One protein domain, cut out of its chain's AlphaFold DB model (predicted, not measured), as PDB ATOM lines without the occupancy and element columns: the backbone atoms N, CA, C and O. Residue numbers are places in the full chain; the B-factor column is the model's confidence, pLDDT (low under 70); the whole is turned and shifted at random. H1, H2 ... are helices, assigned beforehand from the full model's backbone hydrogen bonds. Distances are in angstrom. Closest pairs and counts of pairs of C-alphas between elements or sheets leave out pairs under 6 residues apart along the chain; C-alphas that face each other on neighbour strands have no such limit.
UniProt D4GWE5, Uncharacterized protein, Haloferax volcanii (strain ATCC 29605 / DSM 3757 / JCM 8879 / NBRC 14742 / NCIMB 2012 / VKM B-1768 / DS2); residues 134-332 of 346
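Overview. This is residues 134 to 332 of the 346 residues of an uncharacterized protein of Haloferax volcanii (strain ATCC 29605 / DSM 3757 / JCM 8879 / NBRC 14742 / NCIMB 2012 / VKM B-1768 / DS2) (UniProt D4GWE5). Four helices, H1, H2, H3 and H6, lie side by side as a bundle, while H4 crosses H3 and H6 on one side of it, with H5 near H4 on that side. H7 lies past one end of the bundle. The printed part has 199 residues with seven named helices, H1 to H7, and no named strand: all helix. It is compact, with a radius of gyration of the C-alphas of 17.3 A and spans of 51 by 42 by 33 A.

Arrangement. H6, residues 285 to 312, touches H3, residues 195 to 215, the same way at a shallow 24 degrees, closest at C-alphas 198 and 288, 4.9 A. H1, residues 148 to 166, touches H6 at C-alphas 154 and 293, 5.2 A. H2, residues 171 to 189, forms hairpins with H1 and H3. H4, residues 234 to 249, kinked 37 degrees near residue 243, is about perpendicular to H6 and touches it, closest at C-alphas 244 and 301, 5.5 A. H5, residues 261 to 275, only just touches H3, with 3 pairs of C-alphas within 8 A, the closest 202 and 271, 6.9 A. H7, residues 319 to 332, touches H2 only at their ends, and only just: 3 pairs, closest C-alphas 172 and 320, 6.0 A. Every O i to N i+4 pair is within hydrogen-bond range in H1, H3, H5, H6 and H7; H2 has 13 of 15, H4 9 of 12.

Along the chain. H6 is 40.4 A long, H3 30.4 A, H2 27.8 A, H1 27.6 A. C-alpha 148 is at (127.706, 106.514, 130.045), C-alpha 332 at (158.469, 104.563, 174.247).

Size, cuts and confidence. The printed part has no cut. The links H3 to H4 and H4 to H5 are long. Residues 246 to 260 have pLDDT under 70.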
ATOM      1  N   THR A 134     137.737 111.980 128.076       83.12
ATOM      2  CA  THR A 134     138.401 113.161 127.520       83.12
ATOM      3  C   THR A 134     139.241 113.766 128.630       83.12
ATOM      4  O   THR A 134     138.694 114.176 129.645       83.12
ATOM      5  N   LEU A 135     140.560 113.782 128.469       87.75
ATOM      6  CA  LEU A 135     141.476 114.300 129.478       87.75
ATOM      7  C   LEU A 135     142.553 115.131 128.787       87.75
ATOM      8  O   LEU A 135     143.180 114.672 127.831       87.75
ATOM      9  N   GLU A 136     142.729 116.351 129.272       92.12
ATOM     10  CA  GLU A 136     143.724 117.316 128.809       92.12
ATOM     11  C   GLU A 136     144.492 117.843 130.024       92.12
ATOM     12  O   GLU A 136     144.214 117.444 131.155       92.12
ATOM     13  N   MET A 137     145.480 118.714 129.825       94.50
ATOM     14  CA  MET A 137     146.162 119.329 130.965       94.50
ATOM     15  C   MET A 137     145.185 120.230 131.741       94.50
ATOM     16  O   MET A 137     144.357 120.887 131.112       94.50
ATOM     17  N   PRO A 138     145.301 120.371 133.076       96.25
ATOM     18  CA  PRO A 138     144.321 121.109 133.882       96.25
ATOM     19  C   PRO A 138     144.028 122.543 133.417       96.25
ATOM     20  O   PRO A 138     142.915 123.031 133.567       96.25
ATOM     21  N   TRP A 139     145.019 123.234 132.847       95.44
ATOM     22  CA  TRP A 139     144.878 124.609 132.343       95.44
ATOM     23  C   TRP A 139     144.250 124.711 130.944       95.44
ATOM     24  O   TRP A 139     143.933 125.815 130.499       95.44
ATOM     25  N   GLU A 140     144.119 123.589 130.245       95.12
ATOM     26  CA  GLU A 140     143.469 123.447 128.937       95.12
ATOM     27  C   GLU A 140     142.125 122.716 129.046       95.12
ATOM     28  O   GLU A 140     141.279 122.880 128.174       95.12
ATOM     29  N   TYR A 141     141.915 121.977 130.137       94.88
ATOM     30  CA  TYR A 141     140.739 121.155 130.356       94.88
ATOM     31  C   TYR A 141     139.462 121.988 130.503       94.88
ATOM     32  O   TYR A 141     139.281 122.748 131.458       94.88
ATOM     33  N   ASP A 142     138.537 121.763 129.575       93.38
ATOM     34  CA  ASP A 142     137.154 122.200 129.682       93.38
ATOM     35  C   ASP A 142     136.298 121.090 130.299       93.38
ATOM     36  O   ASP A 142     136.422 119.915 129.952       93.38
ATOM     37  N   SER A 143     135.383 121.475 131.192       92.31
ATOM     38  CA  SER A 143     134.501 120.512 131.847       92.31
ATOM     39  C   SER A 143     133.609 119.789 130.841       92.31
ATOM     40  O   SER A 143     132.925 120.411 130.020       92.31
ATOM     41  N   VAL A 144     133.607 118.463 130.931       91.94
ATOM     42  CA  VAL A 144     132.888 117.571 130.024       91.94
ATOM     43  C   VAL A 144     132.206 116.458 130.803       91.94
ATOM     44  O   VAL A 144     132.656 116.043 131.866       91.94
ATOM     45  N   GLU A 145     131.097 115.962 130.263       91.12
ATOM     46  CA  GLU A 145     130.434 114.782 130.811       91.12
ATOM     47  C   GLU A 145     131.144 113.513 130.322       91.12
ATOM     48  O   GLU A 145     131.426 113.405 129.121       91.12
ATOM     49  N   PRO A 146     131.398 112.528 131.203       87.38
ATOM     50  CA  PRO A 146     131.929 111.245 130.778       87.38
ATOM     51  C   PRO A 146     130.882 110.521 129.934       87.38
ATOM     52  O   PRO A 146     129.669 110.706 130.096       87.38
ATOM     53  N   THR A 147     131.325 109.632 129.046       82.62
ATOM     54  CA  THR A 147     130.348 108.778 128.367       82.62
ATOM     55  C   THR A 147     129.661 107.847 129.384       82.62
ATOM     56  O   THR A 147     130.297 107.405 130.346       82.62
ATOM     57  N   PRO A 148     128.385 107.471 129.171       79.94
ATOM     58  CA  PRO A 148     127.706 106.514 130.045       79.94
ATOM     59  C   PRO A 148     128.424 105.163 130.155       79.94
ATOM     60  O   PRO A 148     128.345 104.513 131.193       79.94
ATOM     61  N   ALA A 149     129.124 104.749 129.095       73.38
ATOM     62  CA  ALA A 149     129.908 103.521 129.088       73.38
ATOM     63  C   ALA A 149     131.123 103.641 130.020       73.38
ATOM     64  O   ALA A 149     131.257 102.811 130.910       73.38
ATOM     65  N   ALA A 150     131.910 104.719 129.920       76.38
ATOM     66  CA  ALA A 150     133.043 104.958 130.817       76.38
ATOM     67  C   ALA A 150     132.614 105.019 132.287       76.38
ATOM     68  O   ALA A 150     133.249 104.398 133.135       76.38
ATOM     69  N   LYS A 151     131.501 105.707 132.574       85.44
ATOM     70  CA  LYS A 151     130.918 105.760 133.919       85.44
ATOM     71  C   LYS A 151     130.552 104.363 134.434       85.44
ATOM     72  O   LYS A 151     130.963 103.986 135.523       85.44
ATOM     73  N   SER A 152     129.814 103.586 133.639       79.81
ATOM     74  CA  SER A 152     129.405 102.228 134.018       79.81
ATOM     75  C   SER A 152     130.594 101.286 134.201       79.81
ATOM     76  O   SER A 152     130.561 100.447 135.098       79.81
ATOM     77  N   THR A 153     131.623 101.403 133.359       78.31
ATOM     78  CA  THR A 153     132.858 100.623 133.482       78.31
ATOM     79  C   THR A 153     133.576 100.974 134.778       78.31
ATOM     80  O   THR A 153     133.908 100.068 135.527       78.31
ATOM     81  N   ALA A 154     133.747 102.264 135.079       83.50
ATOM     82  CA  ALA A 154     134.390 102.716 136.310       83.50
ATOM     83  C   ALA A 154     133.676 102.202 137.573       83.50
ATOM     84  O   ALA A 154     134.336 101.722 138.489       83.50
ATOM     85  N   GLU A 155     132.341 102.257 137.615       87.31
ATOM     86  CA  GLU A 155     131.562 101.737 138.749       87.31
ATOM     87  C   GLU A 155     131.726 100.227 138.922       87.31
ATOM     88  O   GLU A 155     132.113  99.778 139.996       87.31
ATOM     89  N   SER A 156     131.491  99.455 137.855       82.69
ATOM     90  CA  SER A 156     131.603  97.988 137.892       82.69
ATOM     91  C   SER A 156     132.994  97.523 138.317       82.69
ATOM     92  O   SER A 156     133.153  96.433 138.852       82.69
ATOM     93  N   TRP A 157     134.002  98.330 138.017       81.75
ATOM     94  CA  TRP A 157     135.391  98.064 138.330       81.75
ATOM     95  C   TRP A 157     135.710  98.253 139.792       81.75
ATOM     96  O   TRP A 157     136.295  97.374 140.409       81.75
ATOM     97  N   VAL A 158     135.307  99.393 140.340       89.00
ATOM     98  CA  VAL A 158     135.469  99.657 141.765       89.00
ATOM     99  C   VAL A 158     134.755  98.585 142.587       89.00
ATOM    100  O   VAL A 158     135.348  98.084 143.531       89.00
ATOM    101  N   GLU A 159     133.543  98.179 142.190       88.62
ATOM    102  CA  GLU A 159     132.818  97.077 142.845       88.62
ATOM    103  C   GLU A 159     133.601  95.765 142.814       88.62
ATOM    104  O   GLU A 159     133.743  95.116 143.842       88.62
ATOM    105  N   HIS A 160     134.161  95.401 141.659       83.88
ATOM    106  CA  HIS A 160     134.953  94.181 141.545       83.88
ATOM    107  C   HIS A 160     136.221  94.222 142.410       83.88
ATOM    108  O   HIS A 160     136.548  93.238 143.058       83.88
ATOM    109  N   PHE A 161     136.908  95.366 142.474       85.06
ATOM    110  CA  PHE A 161     138.105  95.504 143.308       85.06
ATOM    111  C   PHE A 161     137.806  95.533 144.805       85.06
ATOM    112  O   PHE A 161     138.676  95.162 145.585       85.06
ATOM    113  N   ILE A 162     136.609  95.963 145.211       89.75
ATOM    114  CA  ILE A 162     136.161  95.791 146.596       89.75
ATOM    115  C   ILE A 162     136.098  94.294 146.920       89.75
ATOM    116  O   ILE A 162     136.743  93.876 147.874       89.75
ATOM    117  N   GLU A 163     135.416  93.498 146.088       87.50
ATOM    118  CA  GLU A 163     135.325  92.037 146.265       87.50
ATOM    119  C   GLU A 163     136.720  91.382 146.291       87.50
ATOM    120  O   GLU A 163     137.022  90.604 147.189       87.50
ATOM    121  N   ASP A 164     137.605  91.745 145.356       84.75
ATOM    122  CA  ASP A 164     138.959  91.180 145.301       84.75
ATOM    123  C   ASP A 164     139.811  91.563 146.528       84.75
ATOM    124  O   ASP A 164     140.657  90.782 146.960       84.75
ATOM    125  N   PHE A 165     139.626  92.761 147.098       87.31
ATOM    126  CA  PHE A 165     140.338  93.169 148.313       87.31
ATOM    127  C   PHE A 165     139.811  92.482 149.576       87.31
ATOM    128  O   PHE A 165     140.599  92.267 150.497       87.31
ATOM    129  N   GLU A 166     138.528  92.111 149.629       90.38
ATOM    130  CA  GLU A 166     137.972  91.323 150.741       90.38
ATOM    131  C   GLU A 166     138.661  89.952 150.854       90.38
ATOM    132  O   GLU A 166     138.859  89.448 151.961       90.38
ATOM    133  N   ASP A 167     139.095  89.383 149.726       87.25
ATOM    134  CA  ASP A 167     139.779  88.088 149.663       87.25
ATOM    135  C   ASP A 167     141.257  88.138 150.121       87.25
ATOM    136  O   ASP A 167     141.861  87.087 150.346       87.25
ATOM    137  N   VAL A 168     141.862  89.326 150.279       85.75
ATOM    138  CA  VAL A 168     143.280  89.478 150.682       85.75
ATOM    139  C   VAL A 168     143.501  89.225 152.188       85.75
ATOM    140  O   VAL A 168     144.629  88.963 152.597       85.75
ATOM    141  N   GLU A 169     142.446  89.252 153.012       85.94
ATOM    142  CA  GLU A 169     142.492  89.022 154.473       85.94
ATOM    143  C   GLU A 169     143.558  89.867 155.232       85.94
ATOM    144  O   GLU A 169     144.178  89.386 156.183       85.94
ATOM    145  N   ASP A 170     143.773  91.137 154.855       88.88
ATOM    146  CA  ASP A 170     144.686  92.062 155.557       88.88
ATOM    147  C   ASP A 170     143.990  93.371 155.992       88.88
ATOM    148  O   ASP A 170     143.248  94.006 155.237       88.88
ATOM    149  N   GLU A 171     144.267  93.781 157.239       91.69
ATOM    150  CA  GLU A 171     143.660  94.930 157.936       91.69
ATOM    151  C   GLU A 171     143.800  96.249 157.150       91.69
ATOM    152  O   GLU A 171     142.922  97.112 157.204       91.69
ATOM    153  N   TYR A 172     144.886  96.421 156.390       91.12
ATOM    154  CA  TYR A 172     145.101  97.602 155.556       91.12
ATOM    155  C   TYR A 172     144.037  97.720 154.460       91.12
ATOM    156  O   TYR A 172     143.523  98.814 154.209       91.12
ATOM    157  N   PHE A 173     143.704  96.602 153.809       92.44
ATOM    158  CA  PHE A 173     142.726  96.566 152.725       92.44
ATOM    159  C   PHE A 173     141.295  96.673 153.249       92.44
ATOM    160  O   PHE A 173     140.509  97.408 152.654       92.44
ATOM    161  N   GLU A 174     140.993  96.080 154.409       93.12
ATOM    162  CA  GLU A 174     139.702  96.260 155.092       93.12
ATOM    163  C   GLU A 174     139.390  97.748 155.337       93.12
ATOM    164  O   GLU A 174     138.321  98.237 154.977       93.12
ATOM    165  N   LEU A 175     140.356  98.516 155.859       92.69
ATOM    166  CA  LEU A 175     140.185  99.957 156.092       92.69
ATOM    167  C   LEU A 175     140.039 100.777 154.801       92.69
ATOM    168  O   LEU A 175     139.472 101.876 154.819       92.69
ATOM    169  N   MET A 176     140.593 100.296 153.687       93.81
ATOM    170  CA  MET A 176     140.422 100.944 152.388       93.81
ATOM    171  C   MET A 176     139.051 100.655 151.786       93.81
ATOM    172  O   MET A 176     138.470 101.577 151.218       93.81
ATOM    173  N   ILE A 177     138.532  99.432 151.928       95.81
ATOM    174  CA  ILE A 177     137.228  99.024 151.388       95.81
ATOM    175  C   ILE A 177     136.130  99.979 151.857       95.81
ATOM    176  O   ILE A 177     135.495 100.602 151.006       95.81
ATOM    177  N   ASP A 178     136.004 100.215 153.168       95.06
ATOM    178  CA  ASP A 178     135.004 101.137 153.735       95.06
ATOM    179  C   ASP A 178     135.048 102.523 153.057       95.06
ATOM    180  O   ASP A 178     134.032 103.120 152.700       95.06
ATOM    181  N   ARG A 179     136.258 103.048 152.828       96.88
ATOM    182  CA  ARG A 179     136.446 104.367 152.208       96.88
ATOM    183  C   ARG A 179     136.135 104.350 150.716       96.88
ATOM    184  O   ARG A 179     135.654 105.349 150.188       96.88
ATOM    185  N   VAL A 180     136.452 103.264 150.020       97.00
ATOM    186  CA  VAL A 180     136.152 103.096 148.594       97.00
ATOM    187  C   VAL A 180     134.640 102.987 148.382       97.00
ATOM    188  O   VAL A 180     134.124 103.610 147.451       97.00
ATOM    189  N   GLU A 181     133.929 102.281 149.265       97.56
ATOM    190  CA  GLU A 181     132.466 102.206 149.272       97.56
ATOM    191  C   GLU A 181     131.820 103.586 149.464       97.56
ATOM    192  O   GLU A 181     130.969 103.965 148.654       97.56
ATOM    193  N   ASP A 182     132.287 104.382 150.438       97.00
ATOM    194  CA  ASP A 182     131.842 105.773 150.635       97.00
ATOM    195  C   ASP A 182     132.036 106.607 149.351       97.00
ATOM    196  O   ASP A 182     131.142 107.333 148.903       97.00
ATOM    197  N   GLY A 183     133.200 106.477 148.703       97.06
ATOM    198  CA  GLY A 183     133.503 107.180 147.453       97.06
ATOM    199  C   GLY A 183     132.600 106.767 146.293       97.06
ATOM    200  O   GLY A 183     132.196 107.615 145.487       97.06
ATOM    201  N   LEU A 184     132.271 105.478 146.203       97.06
ATOM    202  CA  LEU A 184     131.358 104.935 145.202       97.06
ATOM    203  C   LEU A 184     129.913 105.390 145.454       97.06
ATOM    204  O   LEU A 184     129.201 105.719 144.500       97.06
ATOM    205  N   GLU A 185     129.481 105.449 146.715       97.25
ATOM    206  CA  GLU A 185     128.177 105.990 147.095       97.25
ATOM    207  C   GLU A 185     128.057 107.465 146.683       97.25
ATOM    208  O   GLU A 185     127.103 107.837 145.987       97.25
ATOM    209  N   ASP A 186     129.052 108.288 147.018       96.94
ATOM    210  CA  ASP A 186     129.087 109.706 146.647       96.94
ATOM    211  C   ASP A 186     129.090 109.903 145.127       96.94
ATOM    212  O   ASP A 186     128.371 110.755 144.597       96.94
ATOM    213  N   PHE A 187     129.840 109.079 144.391       96.25
ATOM    214  CA  PHE A 187     129.872 109.119 142.927       96.25
ATOM    215  C   PHE A 187     128.489 108.874 142.297       96.25
ATOM    216  O   PHE A 187     128.136 109.463 141.265       96.25
ATOM    217  N   ARG A 188     127.687 108.001 142.915       95.25
ATOM    218  CA  ARG A 188     126.340 107.637 142.453       95.25
ATOM    219  C   ARG A 188     125.294 108.670 142.846       95.25
ATOM    220  O   ARG A 188     124.416 108.985 142.038       95.25
ATOM    221  N   ASN A 189     125.390 109.186 144.068       95.00
ATOM    222  CA  ASN A 189     124.344 109.983 144.696       95.00
ATOM    223  C   ASN A 189     124.537 111.498 144.535       95.00
ATOM    224  O   ASN A 189     123.543 112.229 144.535       95.00
ATOM    225  N   GLU A 190     125.768 111.975 144.324       92.62
ATOM    226  CA  GLU A 190     126.091 113.401 144.163       92.62
ATOM    227  C   GLU A 190     126.725 113.750 142.795       92.62
ATOM    228  O   GLU A 190     127.769 114.408 142.738       92.62
ATOM    229  N   PRO A 191     126.096 113.404 141.651       87.75
ATOM    230  CA  PRO A 191     126.708 113.610 140.336       87.75
ATOM    231  C   PRO A 191     126.920 115.088 139.969       87.75
ATOM    232  O   PRO A 191     127.811 115.417 139.197       87.75
ATOM    233  N   ASP A 192     126.137 116.006 140.543       88.00
ATOM    234  CA  ASP A 192     126.311 117.449 140.322       88.00
ATOM    235  C   ASP A 192     127.503 118.030 141.113       88.00
ATOM    236  O   ASP A 192     127.870 119.196 140.931       88.00
ATOM    237  N   ARG A 193     128.058 117.260 142.062       90.50
ATOM    238  CA  ARG A 193     129.096 117.687 143.011       90.50
ATOM    239  C   ARG A 193     130.021 116.528 143.398       90.50
ATOM    240  O   ARG A 193     130.144 116.225 144.583       90.50
ATOM    241  N   PRO A 194     130.772 115.945 142.455       94.50
ATOM    242  CA  PRO A 194     131.560 114.746 142.727       94.50
ATOM    243  C   PRO A 194     132.853 115.018 143.521       94.50
ATOM    244  O   PRO A 194     133.819 114.269 143.418       94.50
ATOM    245  N   TYR A 195     132.910 116.097 144.311       94.94
ATOM    246  CA  TYR A 195     134.092 116.497 145.076       94.94
ATOM    247  C   TYR A 195     134.547 115.396 146.027       94.94
ATOM    248  O   TYR A 195     135.742 115.114 146.091       94.94
ATOM    249  N   ALA A 196     133.609 114.806 146.767       96.00
ATOM    250  CA  ALA A 196     133.925 113.795 147.762       96.00
ATOM    251  C   ALA A 196     134.450 112.524 147.086       96.00
ATOM    252  O   ALA A 196     135.578 112.129 147.371       96.00
ATOM    253  N   ALA A 197     133.739 112.010 146.076       97.19
ATOM    254  CA  ALA A 197     134.208 110.906 145.238       97.19
ATOM    255  C   ALA A 197     135.623 111.155 144.676       97.19
ATOM    256  O   ALA A 197     136.513 110.332 144.867       97.19
ATOM    257  N   ILE A 198     135.873 112.316 144.052       97.56
ATOM    258  CA  ILE A 198     137.192 112.669 143.496       97.56
ATOM    259  C   ILE A 198     138.291 112.579 144.564       97.56
ATOM    260  O   ILE A 198     139.318 111.940 144.338       97.56
ATOM    261  N   HIS A 199     138.090 113.205 145.725       97.44
ATOM    262  CA  HIS A 199     139.102 113.220 146.783       97.44
ATOM    263  C   HIS A 199     139.296 111.847 147.420       97.44
ATOM    264  O   HIS A 199     140.430 111.481 147.724       97.44
ATOM    265  N   ILE A 200     138.217 111.089 147.609       97.69
ATOM    266  CA  ILE A 200     138.275 109.734 148.149       97.69
ATOM    267  C   ILE A 200     139.093 108.848 147.211       97.69
ATOM    268  O   ILE A 200     140.105 108.300 147.641       97.69
ATOM    269  N   PHE A 201     138.748 108.782 145.922       97.81
ATOM    270  CA  PHE A 201     139.465 107.922 144.980       97.81
ATOM    271  C   PHE A 201     140.921 108.347 144.788       97.81
ATOM    272  O   PHE A 201     141.784 107.473 144.731       97.81
ATOM    273  N   ILE A 202     141.232 109.648 144.739       97.06
ATOM    274  CA  ILE A 202     142.628 110.118 144.691       97.06
ATOM    275  C   ILE A 202     143.378 109.745 145.980       97.06
ATOM    276  O   ILE A 202     144.533 109.323 145.925       97.06
ATOM    277  N   SER A 203     142.738 109.860 147.145       96.75
ATOM    278  CA  SER A 203     143.346 109.465 148.419       96.75
ATOM    279  C   SER A 203     143.599 107.958 148.495       96.75
ATOM    280  O   SER A 203     144.619 107.561 149.051       96.75
ATOM    281  N   MET A 204     142.693 107.129 147.973       97.19
ATOM    282  CA  MET A 204     142.857 105.670 147.939       97.19
ATOM    283  C   MET A 204     143.926 105.250 146.933       97.19
ATOM    284  O   MET A 204     144.751 104.396 147.237       97.19
ATOM    285  N   GLN A 205     144.009 105.927 145.785       95.75
ATOM    286  CA  GLN A 205     145.145 105.778 144.872       95.75
ATOM    287  C   GLN A 205     146.466 106.077 145.571       95.75
ATOM    288  O   GLN A 205     147.423 105.337 145.400       95.75
ATOM    289  N   ASP A 206     146.533 107.126 146.390       95.19
ATOM    290  CA  ASP A 206     147.764 107.474 147.102       95.19
ATOM    291  C   ASP A 206     148.201 106.437 148.120       95.19
ATOM    292  O   ASP A 206     149.410 106.253 148.281       95.19
ATOM    293  N   ALA A 207     147.238 105.789 148.773       95.31
ATOM    294  CA  ALA A 207     147.472 104.677 149.678       95.31
ATOM    295  C   ALA A 207     148.039 103.473 148.905       95.31
ATOM    296  O   ALA A 207     149.147 103.027 149.191       95.31
ATOM    297  N   LEU A 208     147.367 103.046 147.834       95.94
ATOM    298  CA  LEU A 208     147.808 101.920 147.003       95.94
ATOM    299  C   LEU A 208     149.149 102.178 146.297       95.94
ATOM    300  O   LEU A 208     149.991 101.293 146.216       95.94
ATOM    301  N   LEU A 209     149.391 103.398 145.816       95.75
ATOM    302  CA  LEU A 209     150.678 103.791 145.235       95.75
ATOM    303  C   LEU A 209     151.797 103.765 146.272       95.75
ATOM    304  O   LEU A 209     152.918 103.381 145.955       95.75
ATOM    305  N   TRP A 210     151.508 104.193 147.504       95.12
ATOM    306  CA  TRP A 210     152.463 104.076 148.599       95.12
ATOM    307  C   TRP A 210     152.771 102.604 148.886       95.12
ATOM    308  O   TRP A 210     153.944 102.263 148.996       95.12
ATOM    309  N   TRP A 211     151.744 101.743 148.920       95.06
ATOM    310  CA  TRP A 211     151.896 100.293 149.068       95.06
ATOM    311  C   TRP A 211     152.777  99.713 147.957       95.06
ATOM    312  O   TRP A 211     153.731  99.004 148.249       95.06
ATOM    313  N   LEU A 212     152.539 100.074 146.689       93.94
ATOM    314  CA  LEU A 212     153.354  99.602 145.561       93.94
ATOM    315  C   LEU A 212     154.822  99.995 145.705       93.94
ATOM    316  O   LEU A 212     155.692  99.150 145.534       93.94
ATOM    317  N   CYS A 213     155.102 101.255 146.050       94.94
ATOM    318  CA  CYS A 213     156.472 101.687 146.314       94.94
ATOM    319  C   CYS A 213     157.090 100.924 147.489       94.94
ATOM    320  O   CYS A 213     158.262 100.587 147.444       94.94
ATOM    321  N   TYR A 214     156.308 100.671 148.540       92.81
ATOM    322  CA  TYR A 214     156.768  99.966 149.731       92.81
ATOM    323  C   TYR A 214     157.172  98.515 149.440       92.81
ATOM    324  O   TYR A 214     158.130  98.008 150.016       92.81
ATOM    325  N   GLN A 215     156.467  97.858 148.520       91.31
ATOM    326  CA  GLN A 215     156.730  96.471 148.143       91.31
ATOM    327  C   GLN A 215     157.826  96.313 147.076       91.31
ATOM    328  O   GLN A 215     158.224  95.178 146.805       91.31
ATOM    329  N   ASP A 216     158.294  97.411 146.476       91.25
ATOM    330  CA  ASP A 216     159.313  97.420 145.427       91.25
ATOM    331  C   ASP A 216     160.703  97.713 146.014       91.25
ATOM    332  O   ASP A 216     161.014  98.838 146.402       91.25
ATOM    333  N   ASP A 217     161.569  96.703 146.040       90.00
ATOM    334  CA  ASP A 217     162.925  96.782 146.591       90.00
ATOM    335  C   ASP A 217     163.879  97.675 145.780       90.00
ATOM    336  O   ASP A 217     164.921  98.107 146.286       90.00
ATOM    337  N   GLU A 218     163.530  97.991 144.530       91.75
ATOM    338  CA  GLU A 218     164.279  98.923 143.688       91.75
ATOM    339  C   GLU A 218     163.925 100.387 143.990       91.75
ATOM    340  O   GLU A 218     164.692 101.294 143.642       91.75
ATOM    341  N   ILE A 219     162.794 100.631 144.659       91.12
ATOM    342  CA  ILE A 219     162.310 101.962 145.016       91.12
ATOM    343  C   ILE A 219     162.614 102.220 146.486       91.12
ATOM    344  O   ILE A 219     162.081 101.602 147.397       91.12
ATOM    345  N   SER A 220     163.479 103.199 146.740       89.75
ATOM    346  CA  SER A 220     163.820 103.617 148.100       89.75
ATOM    347  C   SER A 220     163.792 105.131 148.225       89.75
ATOM    348  O   SER A 220     163.960 105.866 147.253       89.75
ATOM    349  N   THR A 221     163.567 105.604 149.445       88.94
ATOM    350  CA  THR A 221     163.531 107.027 149.782       88.94
ATOM    351  C   THR A 221     164.247 107.253 151.106       88.94
ATOM    352  O   THR A 221     164.117 106.463 152.038       88.94
ATOM    353  N   GLU A 222     165.017 108.338 151.194       87.00
ATOM    354  CA  GLU A 222     165.631 108.780 152.456       87.00
ATOM    355  C   GLU A 222     164.659 109.616 153.305       87.00
ATOM    356  O   GLU A 222     164.940 109.917 154.465       87.00
ATOM    357  N   ALA A 223     163.530 110.040 152.729       90.50
ATOM    358  CA  ALA A 223     162.540 110.837 153.431       90.50
ATOM    359  C   ALA A 223     161.574 109.931 154.195       90.50
ATOM    360  O   ALA A 223     161.041 108.978 153.633       90.50
ATOM    361  N   THR A 224     161.277 110.288 155.442       90.81
ATOM    362  CA  THR A 224     160.251 109.635 156.257       90.81
ATOM    363  C   THR A 224     159.143 110.615 156.640       90.81
ATOM    364  O   THR A 224     159.290 111.839 156.524       90.81
ATOM    365  N   ASN A 225     157.983 110.084 157.019       87.56
ATOM    366  CA  ASN A 225     156.905 110.858 157.622       87.56
ATOM    367  C   ASN A 225     157.133 111.029 159.141       87.56
ATOM    368  O   ASN A 225     158.159 110.623 159.683       87.56
ATOM    369  N   GLU A 226     156.182 111.667 159.827       86.50
ATOM    370  CA  GLU A 226     156.280 111.945 161.270       86.50
ATOM    371  C   GLU A 226     156.323 110.678 162.133       86.50
ATOM    372  O   GLU A 226     156.822 110.740 163.251       86.50
ATOM    373  N   ILE A 227     155.853 109.546 161.601       85.44
ATOM    374  CA  ILE A 227     155.880 108.243 162.269       85.44
ATOM    375  C   ILE A 227     157.014 107.342 161.756       85.44
ATOM    376  O   ILE A 227     156.949 106.131 161.886       85.44
ATOM    377  N   GLY A 228     158.039 107.906 161.112       86.31
ATOM    378  CA  GLY A 228     159.223 107.152 160.683       86.31
ATOM    379  C   GLY A 228     159.049 106.282 159.432       86.31
ATOM    380  O   GLY A 228     160.037 105.736 158.950       86.31
ATOM    381  N   LEU A 229     157.853 106.209 158.840       88.00
ATOM    382  CA  LEU A 229     157.623 105.420 157.628       88.00
ATOM    383  C   LEU A 229     158.139 106.127 156.365       88.00
ATOM    384  O   LEU A 229     158.089 107.363 156.295       88.00
ATOM    385  N   PRO A 230     158.570 105.379 155.332       92.62
ATOM    386  CA  PRO A 230     159.044 105.937 154.070       92.62
ATOM    387  C   PRO A 230     158.054 106.913 153.423       92.62
ATOM    388  O   PRO A 230     156.842 106.694 153.383       92.62
ATOM    389  N   LYS A 231     158.572 108.005 152.865       94.06
ATOM    390  CA  LYS A 231     157.800 109.010 152.133       94.06
ATOM    391  C   LYS A 231     158.208 109.022 150.665       94.06
ATOM    392  O   LYS A 231     159.263 109.548 150.308       94.06
ATOM    393  N   TYR A 232     157.326 108.501 149.819       94.56
ATOM    394  CA  TYR A 232     157.507 108.458 148.368       94.56
ATOM    395  C   TYR A 232     156.960 109.716 147.686       94.56
ATOM    396  O   TYR A 232     155.852 110.178 147.996       94.56
ATOM    397  N   GLY A 233     157.746 110.279 146.769       92.62
ATOM    398  CA  GLY A 233     157.365 111.405 145.928       92.62
ATOM    399  C   GLY A 233     156.529 110.976 144.724       92.62
ATOM    400  O   GLY A 233     156.066 109.843 144.610       92.62
ATOM    401  N   THR A 234     156.260 111.931 143.835       90.94
ATOM    402  CA  THR A 234     155.468 111.673 142.624       90.94
ATOM    403  C   THR A 234     156.213 110.782 141.635       90.94
ATOM    404  O   THR A 234     155.577 109.926 141.029       90.94
ATOM    405  N   ASP A 235     157.526 110.958 141.501       91.00
ATOM    406  CA  ASP A 235     158.331 110.213 140.531       91.00
ATOM    407  C   ASP A 235     158.426 108.736 140.936       91.00
ATOM    408  O   ASP A 235     158.121 107.865 140.127       91.00
ATOM    409  N   GLU A 236     158.694 108.447 142.216       94.19
ATOM    410  CA  GLU A 236     158.735 107.074 142.733       94.19
ATOM    411  C   GLU A 236     157.386 106.364 142.552       94.19
ATOM    412  O   GLU A 236     157.337 105.222 142.104       94.19
ATOM    413  N   LYS A 237     156.274 107.055 142.838       93.94
ATOM    414  CA  LYS A 237     154.921 106.504 142.648       93.94
ATOM    415  C   LYS A 237     154.603 106.231 141.179       93.94
ATOM    416  O   LYS A 237     153.948 105.239 140.868       93.94
ATOM    417  N   GLN A 238     155.036 107.113 140.278       90.38
ATOM    418  CA  GLN A 238     154.874 106.904 138.842       90.38
ATOM    419  C   GLN A 238     155.668 105.697 138.362       90.38
ATOM    420  O   GLN A 238     155.133 104.911 137.585       90.38
ATOM    421  N   ASP A 239     156.909 105.551 138.816       88.88
ATOM    422  CA  ASP A 239     157.782 104.453 138.415       88.88
ATOM    423  C   ASP A 239     157.277 103.109 138.955       88.88
ATOM    424  O   ASP A 239     157.154 102.163 138.173       88.88
ATOM    425  N   ALA A 240     156.863 103.057 140.229       91.00
ATOM    426  CA  ALA A 240     156.223 101.886 140.831       91.00
ATOM    427  C   ALA A 240     155.000 101.457 140.016       91.00
ATOM    428  O   ALA A 240     154.917 100.324 139.540       91.00
ATOM    429  N   LEU A 241     154.064 102.384 139.778       89.25
ATOM    430  CA  LEU A 241     152.867 102.053 139.017       89.25
ATOM    431  C   LEU A 241     153.225 101.636 137.589       89.25
ATOM    432  O   LEU A 241     152.730 100.613 137.147       89.25
ATOM    433  N   ARG A 242     154.109 102.349 136.876       84.38
ATOM    434  CA  ARG A 242     154.514 101.998 135.498       84.38
ATOM    435  C   ARG A 242     155.108 100.592 135.389       84.38
ATOM    436  O   ARG A 242     154.831  99.907 134.403       84.38
ATOM    437  N   LYS A 243     155.902 100.168 136.375       84.19
ATOM    438  CA  LYS A 243     156.513  98.832 136.426       84.19
ATOM    439  C   LYS A 243     155.450  97.733 136.422       84.19
ATOM    440  O   LYS A 243     155.524  96.825 135.596       84.19
ATOM    441  N   TYR A 244     154.430  97.862 137.268       77.75
ATOM    442  CA  TYR A 244     153.356  96.866 137.401       77.75
ATOM    443  C   TYR A 244     152.208  97.065 136.389       77.75
ATOM    444  O   TYR A 244     151.554  96.110 135.973       77.75
ATOM    445  N   TYR A 245     152.043  98.285 135.878       72.12
ATOM    446  CA  TYR A 245     151.088  98.679 134.836       72.12
ATOM    447  C   TYR A 245     151.318  97.968 133.494       72.12
ATOM    448  O   TYR A 245     150.361  97.621 132.792       72.12
ATOM    449  N   ALA A 246     152.579  97.733 133.110       56.75
ATOM    450  CA  ALA A 246     152.933  97.198 131.790       56.75
ATOM    451  C   ALA A 246     152.319  95.811 131.508       56.75
ATOM    452  O   ALA A 246     151.948  95.515 130.363       56.75
ATOM    453  N   ALA A 247     152.133  94.994 132.550       50.03
ATOM    454  CA  ALA A 247     151.533  93.665 132.455       50.03
ATOM    455  C   ALA A 247     150.050  93.709 132.021       50.03
ATOM    456  O   ALA A 247     149.580  92.831 131.279       50.03
ATOM    457  N   TYR A 248     149.316  94.768 132.388       50.47
ATOM    458  CA  TYR A 248     147.870  94.873 132.165       50.47
ATOM    459  C   TYR A 248     147.447  95.585 130.874       50.47
ATOM    460  O   TYR A 248     146.317  95.419 130.446       50.47
ATOM    461  N   PHE A 249     148.321  96.286 130.151       50.91
ATOM    462  CA  PHE A 249     147.984  96.785 128.797       50.91
ATOM    463  C   PHE A 249     148.825  96.182 127.680       50.91
ATOM    464  O   PHE A 249     148.620  96.489 126.513       50.91
ATOM    465  N   ASN A 250     149.681  95.213 128.020       45.44
ATOM    466  CA  ASN A 250     150.537  94.509 127.071       45.44
ATOM    467  C   ASN A 250     151.434  95.518 126.362       45.44
ATOM    468  O   ASN A 250     151.611  95.479 125.147       45.44
ATOM    469  N   VAL A 251     152.000  96.434 127.152       45.91
ATOM    470  CA  VAL A 251     152.980  97.414 126.685       45.91
ATOM    471  C   VAL A 251     154.335  96.711 126.534       45.91
ATOM    472  O   VAL A 251     155.363  97.158 127.031       45.91
ATOM    473  N   GLU A 252     154.357  95.555 125.869       35.59
ATOM    474  CA  GLU A 252     155.600  94.963 125.403       35.59
ATOM    475  C   GLU A 252     156.069  95.771 124.191       35.59
ATOM    476  O   GLU A 252     155.566  95.632 123.080       35.59
ATOM    477  N   GLY A 253     157.054  96.641 124.416       38.12
ATOM    478  CA  GLY A 253     157.952  97.110 123.366       38.12
ATOM    479  C   GLY A 253     157.299  97.872 122.210       38.12
ATOM    480  O   GLY A 253     157.418  97.462 121.059       38.12
ATOM    481  N   GLY A 254     156.717  99.037 122.495       39.28
ATOM    482  CA  GLY A 254     156.524 100.085 121.486       39.28
ATOM    483  C   GLY A 254     155.411  99.863 120.460       39.28
ATOM    484  O   GLY A 254     155.408 100.567 119.448       39.28
ATOM    485  N   ASP A 255     154.474  98.942 120.697       41.59
ATOM    486  CA  ASP A 255     153.251  98.861 119.897       41.59
ATOM    487  C   ASP A 255     152.184  99.803 120.480       41.59
ATOM    488  O   ASP A 255     151.794  99.717 121.644       41.59
ATOM    489  N   SER A 256     151.770 100.772 119.669       40.19
ATOM    490  CA  SER A 256     151.021 101.978 120.037       40.19
ATOM    491  C   SER A 256     149.525 101.728 120.273       40.19
ATOM    492  O   SER A 256     148.681 102.419 119.704       40.19
ATOM    493  N   GLY A 257     149.178 100.730 121.082       42.81
ATOM    494  CA  GLY A 257     147.792 100.490 121.502       42.81
ATOM    495  C   GLY A 257     147.347 101.334 122.703       42.81
ATOM    496  O   GLY A 257     146.250 101.143 123.209       42.81
ATOM    497  N   THR A 258     148.208 102.206 123.216       50.31
ATOM    498  CA  THR A 258     148.302 102.497 124.648       50.31
ATOM    499  C   THR A 258     147.648 103.797 125.081       50.31
ATOM    500  O   THR A 258     147.654 104.773 124.332       50.31
ATOM    501  N   PHE A 259     147.243 103.817 126.356       59.62
ATOM    502  CA  PHE A 259     147.179 105.028 127.167       59.62
ATOM    503  C   PHE A 259     148.365 105.923 126.862       59.62
ATOM    504  O   PHE A 259     149.509 105.577 127.156       59.62
ATOM    505  N   THR A 260     148.105 107.003 126.131       68.56
ATOM    506  CA  THR A 260     149.194 107.843 125.633       68.56
ATOM    507  C   THR A 260     149.967 108.418 126.818       68.56
ATOM    508  O   THR A 260     149.350 108.807 127.811       68.56
ATOM    509  N   ASP A 261     151.295 108.547 126.697       75.06
ATOM    510  CA  ASP A 261     152.115 109.273 127.687       75.06
ATOM    511  C   ASP A 261     151.481 110.636 128.026       75.06
ATOM    512  O   ASP A 261     151.490 111.077 129.167       75.06
ATOM    513  N   TYR A 262     150.806 111.249 127.046       82.62
ATOM    514  CA  TYR A 262     150.017 112.458 127.240       82.62
ATOM    515  C   TYR A 262     148.865 112.300 128.244       82.62
ATOM    516  O   TYR A 262     148.777 113.090 129.178       82.62
ATOM    517  N   LYS A 263     147.974 111.309 128.092       82.56
ATOM    518  CA  LYS A 263     146.871 111.097 129.049       82.56
ATOM    519  C   LYS A 263     147.385 110.726 130.439       82.56
ATOM    520  O   LYS A 263     146.779 111.121 131.435       82.56
ATOM    521  N   TRP A 264     148.517 110.028 130.507       84.69
ATOM    522  CA  TRP A 264     149.229 109.767 131.755       84.69
ATOM    523  C   TRP A 264     149.675 111.046 132.434       84.69
ATOM    524  O   TRP A 264     149.304 111.290 133.583       84.69
ATOM    525  N   ASP A 265     150.370 111.906 131.704       87.75
ATOM    526  CA  ASP A 265     150.807 113.195 132.221       87.75
ATOM    527  C   ASP A 265     149.612 114.073 132.629       87.75
ATOM    528  O   ASP A 265     149.642 114.701 133.691       87.75
ATOM    529  N   CYS A 266     148.525 114.064 131.847       91.44
ATOM    530  CA  CYS A 266     147.300 114.802 132.162       91.44
ATOM    531  C   CYS A 266     146.670 114.327 133.474       91.44
ATOM    532  O   CYS A 266     146.308 115.150 134.315       91.44
ATOM    533  N   PHE A 267     146.560 113.013 133.683       90.88
ATOM    534  CA  PHE A 267     146.024 112.461 134.924       90.88
ATOM    535  C   PHE A 267     146.851 112.896 136.136       90.88
ATOM    536  O   PHE A 267     146.294 113.422 137.104       90.88
ATOM    537  N   TRP A 268     148.176 112.744 136.077       93.38
ATOM    538  CA  TRP A 268     149.048 113.151 137.179       93.38
ATOM    539  C   TRP A 268     148.981 114.656 137.438       93.38
ATOM    540  O   TRP A 268     148.962 115.073 138.599       93.38
ATOM    541  N   ALA A 269     148.869 115.466 136.384       94.94
ATOM    542  CA  ALA A 269     148.678 116.905 136.499       94.94
ATOM    543  C   ALA A 269     147.337 117.256 137.166       94.94
ATOM    544  O   ALA A 269     147.317 118.089 138.071       94.94
ATOM    545  N   HIS A 270     146.235 116.599 136.791       95.75
ATOM    546  CA  HIS A 270     144.929 116.776 137.437       95.75
ATOM    547  C   HIS A 270     144.958 116.362 138.907       95.75
ATOM    548  O   HIS A 270     144.535 117.134 139.769       95.75
ATOM    549  N   ARG A 271     145.519 115.187 139.213       94.75
ATOM    550  CA  ARG A 271     145.693 114.703 140.587       94.75
ATOM    551  C   ARG A 271     146.484 115.708 141.429       94.75
ATOM    552  O   ARG A 271     146.064 116.053 142.531       94.75
ATOM    553  N   HIS A 272     147.608 116.201 140.907       94.56
ATOM    554  CA  HIS A 272     148.438 117.204 141.574       94.56
ATOM    555  C   HIS A 272     147.675 118.520 141.791       94.56
ATOM    556  O   HIS A 272     147.651 119.037 142.906       94.56
ATOM    557  N   ALA A 273     147.003 119.032 140.755       96.00
ATOM    558  CA  ALA A 273     146.213 120.258 140.827       96.00
ATOM    559  C   ALA A 273     145.120 120.178 141.905       96.00
ATOM    560  O   ALA A 273     144.977 121.099 142.707       96.00
ATOM    561  N   ILE A 274     144.391 119.060 141.969       96.31
ATOM    562  CA  ILE A 274     143.336 118.822 142.963       96.31
ATOM    563  C   ILE A 274     143.922 118.775 144.378       96.31
ATOM    564  O   ILE A 274     143.503 119.545 145.241       96.31
ATOM    565  N   MET A 275     144.946 117.944 144.606       93.19
ATOM    566  CA  MET A 275     145.538 117.751 145.938       93.19
ATOM    567  C   MET A 275     146.206 119.005 146.508       93.19
ATOM    568  O   MET A 275     146.315 119.148 147.727       93.19
ATOM    569  N   HIS A 276     146.648 119.922 145.647       94.06
ATOM    570  CA  HIS A 276     147.287 121.171 146.062       94.06
ATOM    571  C   HIS A 276     146.375 122.402 145.975       94.06
ATOM    572  O   HIS A 276     146.827 123.506 146.281       94.06
ATOM    573  N   GLY A 277     145.098 122.230 145.617       93.69
ATOM    574  CA  GLY A 277     144.138 123.333 145.531       93.69
ATOM    575  C   GLY A 277     144.498 124.365 144.459       93.69
ATOM    576  O   GLY A 277     144.336 125.567 144.679       93.69
ATOM    577  N   ASP A 278     145.024 123.906 143.322       95.69
ATOM    578  CA  ASP A 278     145.354 124.754 142.181       95.69
ATOM    579  C   ASP A 278     144.087 125.416 141.601       95.69
ATOM    580  O   ASP A 278     142.994 124.848 141.618       95.69
ATOM    581  N   LEU A 279     144.229 126.629 141.061       95.06
ATOM    582  CA  LEU A 279     143.133 127.374 140.433       95.06
ATOM    583  C   LEU A 279     142.586 126.695 139.169       95.06
ATOM    584  O   LEU A 279     141.467 127.002 138.763       95.06
ATOM    585  N   TYR A 280     143.367 125.806 138.555       94.44
ATOM    586  CA  TYR A 280     142.978 125.004 137.397       94.44
ATOM    587  C   TYR A 280     142.386 123.635 137.780       94.44
ATOM    588  O   TYR A 280     142.026 122.848 136.906       94.44
ATOM    589  N   ALA A 281     142.263 123.321 139.077       94.75
ATOM    590  CA  ALA A 281     141.617 122.089 139.517       94.75
ATOM    591  C   ALA A 281     140.128 122.093 139.138       94.75
ATOM    592  O   ALA A 281     139.362 122.964 139.559       94.75
ATOM    593  N   THR A 282     139.717 121.091 138.360       94.81
ATOM    594  CA  THR A 282     138.326 120.915 137.930       94.81
ATOM    595  C   THR A 282     137.683 119.740 138.658       94.81
ATOM    596  O   THR A 282     138.325 118.717 138.886       94.81
ATOM    597  N   TYR A 283     136.411 119.901 139.019       95.62
ATOM    598  CA  TYR A 283     135.634 118.920 139.772       95.62
ATOM    599  C   TYR A 283     134.329 118.623 139.040       95.62
ATOM    600  O   TYR A 283     133.292 119.224 139.321       95.62
ATOM    601  N   ASP A 284     134.399 117.719 138.072       95.75
ATOM    602  CA  ASP A 284     133.245 117.254 137.308       95.75
ATOM    603  C   ASP A 284     133.190 115.725 137.256       95.75
ATOM    604  O   ASP A 284     134.072 115.023 137.761       95.75
ATOM    605  N   MET A 285     132.123 115.199 136.658       95.44
ATOM    606  CA  MET A 285     131.914 113.757 136.583       95.44
ATOM    607  C   MET A 285     132.953 113.043 135.727       95.44
ATOM    608  O   MET A 285     133.211 111.862 135.963       95.44
ATOM    609  N   ASN A 286     133.569 113.714 134.757       94.44
ATOM    610  CA  ASN A 286     134.601 113.107 133.931       94.44
ATOM    611  C   ASN A 286     135.914 112.974 134.711       94.44
ATOM    612  O   ASN A 286     136.525 111.908 134.665       94.44
ATOM    613  N   ILE A 287     136.285 113.963 135.529       96.44
ATOM    614  CA  ILE A 287     137.402 113.856 136.477       96.44
ATOM    615  C   ILE A 287     137.127 112.788 137.542       96.44
ATOM    616  O   ILE A 287     138.015 111.996 137.848       96.44
ATOM    617  N   ALA A 288     135.899 112.695 138.057       96.81
ATOM    618  CA  ALA A 288     135.518 111.648 139.006       96.81
ATOM    619  C   ALA A 288     135.613 110.243 138.394       96.81
ATOM    620  O   ALA A 288     136.210 109.342 138.980       96.81
ATOM    621  N   THR A 289     135.099 110.077 137.172       92.94
ATOM    622  CA  THR A 289     135.184 108.811 136.428       92.94
ATOM    623  C   THR A 289     136.642 108.462 136.122       92.94
ATOM    624  O   THR A 289     137.051 107.316 136.278       92.94
ATOM    625  N   THR A 290     137.456 109.457 135.753       92.06
ATOM    626  CA  THR A 290     138.902 109.290 135.539       92.06
ATOM    627  C   THR A 290     139.591 108.818 136.817       92.06
ATOM    628  O   THR A 290     140.352 107.855 136.772       92.06
ATOM    629  N   ALA A 291     139.299 109.438 137.964       95.56
ATOM    630  CA  ALA A 291     139.867 109.037 139.246       95.56
ATOM    631  C   ALA A 291     139.509 107.583 139.595       95.56
ATOM    632  O   ALA A 291     140.391 106.833 139.992       95.56
ATOM    633  N   MET A 292     138.263 107.151 139.387       93.56
ATOM    634  CA  MET A 292     137.857 105.755 139.612       93.56
ATOM    635  C   MET A 292     138.580 104.766 138.692       93.56
ATOM    636  O   MET A 292     139.059 103.735 139.156       93.56
ATOM    637  N   LEU A 293     138.703 105.081 137.398       87.12
ATOM    638  CA  LEU A 293     139.408 104.218 136.443       87.12
ATOM    639  C   LEU A 293     140.894 104.067 136.805       87.12
ATOM    640  O   LEU A 293     141.448 102.975 136.696       87.12
ATOM    641  N   PHE A 294     141.528 105.137 137.287       88.81
ATOM    642  CA  PHE A 294     142.908 105.092 137.768       88.81
ATOM    643  C   PHE A 294     143.068 104.407 139.125       88.81
ATOM    644  O   PHE A 294     144.069 103.725 139.351       88.81
ATOM    645  N   PHE A 295     142.087 104.538 140.018       92.94
ATOM    646  CA  PHE A 295     142.028 103.728 141.229       92.94
ATOM    647  C   PHE A 295     142.000 102.245 140.875       92.94
ATOM    648  O   PHE A 295     142.865 101.507 141.326       92.94
ATOM    649  N   ALA A 296     141.081 101.841 140.005       84.88
ATOM    650  CA  ALA A 296     140.933 100.462 139.571       84.88
ATOM    651  C   ALA A 296     142.215  99.916 138.916       84.88
ATOM    652  O   ALA A 296     142.661  98.811 139.211       84.88
ATOM    653  N   LEU A 297     142.880 100.731 138.096       83.88
ATOM    654  CA  LEU A 297     144.190 100.403 137.539       83.88
ATOM    655  C   LEU A 297     145.261 100.154 138.616       83.88
ATOM    656  O   LEU A 297     146.064  99.222 138.516       83.88
ATOM    657  N   THR A 298     145.293 101.019 139.627       90.75
ATOM    658  CA  THR A 298     146.256 100.929 140.728       90.75
ATOM    659  C   THR A 298     145.953  99.712 141.602       90.75
ATOM    660  O   THR A 298     146.866  98.954 141.916       90.75
ATOM    661  N   ALA A 299     144.678  99.476 141.924       90.56
ATOM    662  CA  ALA A 299     144.203  98.327 142.690       90.56
ATOM    663  C   ALA A 299     144.561  97.009 142.005       90.56
ATOM    664  O   ALA A 299     145.139  96.126 142.630       90.56
ATOM    665  N   HIS A 300     144.338  96.921 140.693       85.38
ATOM    666  CA  HIS A 300     144.764  95.767 139.915       85.38
ATOM    667  C   HIS A 300     146.270  95.512 140.021       85.38
ATOM    668  O   HIS A 300     146.698  94.378 140.213       85.38
ATOM    669  N   SER A 301     147.076  96.570 139.897       88.25
ATOM    670  CA  SER A 301     148.535  96.456 139.989       88.25
ATOM    671  C   SER A 301     148.962  95.933 141.364       88.25
ATOM    672  O   SER A 301     149.851  95.094 141.442       88.25
ATOM    673  N   VAL A 302     148.293  96.372 142.435       91.31
ATOM    674  CA  VAL A 302     148.505  95.857 143.795       91.31
ATOM    675  C   VAL A 302     148.137  94.379 143.898       91.31
ATOM    676  O   VAL A 302     148.964  93.584 144.333       91.31
ATOM    677  N   LEU A 303     146.946  93.989 143.443       87.56
ATOM    678  CA  LEU A 303     146.496  92.594 143.477       87.56
ATOM    679  C   LEU A 303     147.407  91.665 142.670       87.56
ATOM    680  O   LEU A 303     147.661  90.541 143.090       87.56
ATOM    681  N   GLN A 304     147.950  92.137 141.545       85.62
ATOM    682  CA  GLN A 304     148.931  91.373 140.777       85.62
ATOM    683  C   GLN A 304     150.212  91.137 141.584       85.62
ATOM    684  O   GLN A 304     150.706  90.017 141.607       85.62
ATOM    685  N   VAL A 305     150.729  92.159 142.276       88.75
ATOM    686  CA  VAL A 305     151.906  92.002 143.147       88.75
ATOM    687  C   VAL A 305     151.620  91.032 144.290       88.75
ATOM    688  O   VAL A 305     152.471  90.203 144.601       88.75
ATOM    689  N   ILE A 306     150.432  91.105 144.897       88.25
ATOM    690  CA  ILE A 306     149.997  90.165 145.940       88.25
ATOM    691  C   ILE A 306     149.999  88.734 145.393       88.25
ATOM    692  O   ILE A 306     150.617  87.855 145.986       88.25
ATOM    693  N   ALA A 307     149.370  88.514 144.238       85.00
ATOM    694  CA  ALA A 307     149.302  87.204 143.601       85.00
ATOM    695  C   ALA A 307     150.691  86.661 143.223       85.00
ATOM    696  O   ALA A 307     150.970  85.486 143.452       85.00
ATOM    697  N   ASP A 308     151.575  87.510 142.689       84.81
ATOM    698  CA  ASP A 308     152.945  87.130 142.329       84.81
ATOM    699  C   ASP A 308     153.754  86.717 143.574       84.81
ATOM    700  O   ASP A 308     154.510  85.741 143.531       84.81
ATOM    701  N   LYS A 309     153.581  87.428 144.697       86.62
ATOM    702  CA  LYS A 309     154.228  87.093 145.977       86.62
ATOM    703  C   LYS A 309     153.679  85.804 146.584       86.62
ATOM    704  O   LYS A 309     154.471  84.966 147.014       86.62
ATOM    705  N   ASP A 310     152.363  85.599 146.552       84.94
ATOM    706  CA  ASP A 310     151.739  84.355 147.016       84.94
ATOM    707  C   ASP A 310     152.200  83.147 146.177       84.94
ATOM    708  O   ASP A 310     152.610  82.121 146.725       84.94
ATOM    709  N   GLU A 311     152.276  83.284 144.844       84.31
ATOM    710  CA  GLU A 311     152.819  82.238 143.962       84.31
ATOM    711  C   GLU A 311     154.295  81.925 144.276       84.31
ATOM    712  O   GLU A 311     154.720  80.763 144.220       84.31
ATOM    713  N   ALA A 312     155.080  82.941 144.644       89.00
ATOM    714  CA  ALA A 312     156.466  82.784 145.079       89.00
ATOM    715  C   ALA A 312     156.607  82.218 146.510       89.00
ATOM    716  O   ALA A 312     157.701  81.782 146.888       89.00
ATOM    717  N   GLY A 313     155.521  82.170 147.290       89.50
ATOM    718  CA  GLY A 313     155.533  81.820 148.711       89.50
ATOM    719  C   GLY A 313     156.254  82.860 149.574       89.50
ATOM    720  O   GLY A 313     156.849  82.504 150.596       89.50
ATOM    721  N   GLU A 314     156.267  84.113 149.125       88.31
ATOM    722  CA  GLU A 314     156.821  85.250 149.849       88.31
ATOM    723  C   GLU A 314     155.776  85.817 150.808       88.31
ATOM    724  O   GLU A 314     154.611  85.983 150.452       88.31
ATOM    725  N   ASP A 315     156.203  86.119 152.033       85.12
ATOM    726  CA  ASP A 315     155.342  86.795 152.997       85.12
ATOM    727  C   ASP A 315     155.139  88.250 152.563       85.12
ATOM    728  O   ASP A 315     156.090  88.914 152.133       85.12
ATOM    729  N   ILE A 316     153.907  88.744 152.662       84.00
ATOM    730  CA  ILE A 316     153.566  90.126 152.324       84.00
ATOM    731  C   ILE A 316     153.607  90.915 153.632       84.00
ATOM    732  O   ILE A 316     152.752  90.697 154.489       84.00
ATOM    733  N   PRO A 317     154.580  91.826 153.820       80.38
ATOM    734  CA  PRO A 317     154.660  92.604 155.047       80.38
ATOM    735  C   PRO A 317     153.372  93.402 155.255       80.38
ATOM    736  O   PRO A 317     152.960  94.163 154.371       80.38
ATOM    737  N   SER A 318     152.749  93.233 156.423       85.31
ATOM    738  CA  SER A 318     151.559  93.997 156.783       85.31
ATOM    739  C   SER A 318     151.964  95.404 157.207       85.31
ATOM    740  O   SER A 318     152.613  95.609 158.233       85.31
ATOM    741  N   ILE A 319     151.531  96.398 156.436       84.94
ATOM    742  CA  ILE A 319     151.790  97.816 156.727       84.94
ATOM    743  C   ILE A 319     151.181  98.216 158.073       84.94
ATOM    744  O   ILE A 319     151.719  99.073 158.771       84.94
ATOM    745  N   MET A 320     150.057  97.602 158.453       86.81
ATOM    746  CA  MET A 320     149.406  97.889 159.730       86.81
ATOM    747  C   MET A 320     150.248  97.429 160.920       86.81
ATOM    748  O   MET A 320     150.246  98.107 161.946       86.81
ATOM    749  N   GLU A 321     151.002  96.335 160.782       87.38
ATOM    750  CA  GLU A 321     151.966  95.909 161.799       87.38
ATOM    751  C   GLU A 321     153.072  96.952 161.958       87.38
ATOM    752  O   GLU A 321     153.312  97.423 163.063       87.38
ATOM    753  N   GLU A 322     153.663  97.409 160.856       84.69
ATOM    754  CA  GLU A 322     154.736  98.407 160.904       84.69
ATOM    755  C   GLU A 322     154.272  99.758 161.444       84.69
ATOM    756  O   GLU A 322     154.991 100.412 162.196       84.69
ATOM    757  N   ILE A 323     153.050 100.183 161.105       85.25
ATOM    758  CA  ILE A 323     152.438 101.371 161.709       85.25
ATOM    759  C   ILE A 323     152.306 101.182 163.225       85.25
ATOM    760  O   ILE A 323     152.540 102.128 163.980       85.25
ATOM    761  N   ARG A 324     151.904  99.993 163.690       88.00
ATOM    762  CA  ARG A 324     151.779  99.697 165.124       88.00
ATOM    763  C   ARG A 324     153.147  99.711 165.806       88.00
ATOM    764  O   ARG A 324     153.294 100.432 166.789       88.00
ATOM    765  N   GLU A 325     154.145  99.038 165.242       87.56
ATOM    766  CA  GLU A 325     155.523  99.031 165.750       87.56
ATOM    767  C   GLU A 325     156.113 100.449 165.821       87.56
ATOM    768  O   GLU A 325     156.616 100.863 166.866       87.56
ATOM    769  N   ALA A 326     155.971 101.243 164.757       84.94
ATOM    770  CA  ALA A 326     156.480 102.610 164.720       84.94
ATOM    771  C   ALA A 326     155.809 103.523 165.761       84.94
ATOM    772  O   ALA A 326     156.468 104.359 166.384       84.94
ATOM    773  N   ASN A 327     154.503 103.363 165.991       84.50
ATOM    774  CA  ASN A 327     153.805 104.111 167.038       84.50
ATOM    775  C   ASN A 327     154.269 103.699 168.444       84.50
ATOM    776  O   ASN A 327     154.437 104.568 169.301       84.50
ATOM    777  N   GLU A 328     154.506 102.407 168.685       87.69
ATOM    778  CA  GLU A 328     155.028 101.920 169.966       87.69
ATOM    779  C   GLU A 328     156.432 102.469 170.264       87.69
ATOM    780  O   GLU A 328     156.718 102.835 171.407       87.69
ATOM    781  N   GLU A 329     157.297 102.586 169.250       84.44
ATOM    782  CA  GLU A 329     158.626 103.191 169.395       84.44
ATOM    783  C   GLU A 329     158.545 104.671 169.794       84.44
ATOM    784  O   GLU A 329     159.221 105.098 170.732       84.44
ATOM    785  N   ILE A 330     157.668 105.442 169.145       82.38
ATOM    786  CA  ILE A 330     157.466 106.867 169.454       82.38
ATOM    787  C   ILE A 330     156.923 107.042 170.876       82.38
ATOM    788  O   ILE A 330     157.419 107.876 171.635       82.38
ATOM    789  N   GLU A 331     155.936 106.232 171.272       81.56
ATOM    790  CA  GLU A 331     155.406 106.260 172.637       81.56
ATOM    791  C   GLU A 331     156.474 105.879 173.675       81.56
ATOM    792  O   GLU A 331     156.504 106.458 174.764       81.56
ATOM    793  N   ALA A 332     157.376 104.947 173.358       80.19
ATOM    794  CA  ALA A 332     158.469 104.563 174.247       80.19
ATOM    795  C   ALA A 332     159.513 105.681 174.427       80.19
ATOM    796  O   ALA A 332     160.022 105.855 175.540       80.19
TER     797      ALA A 332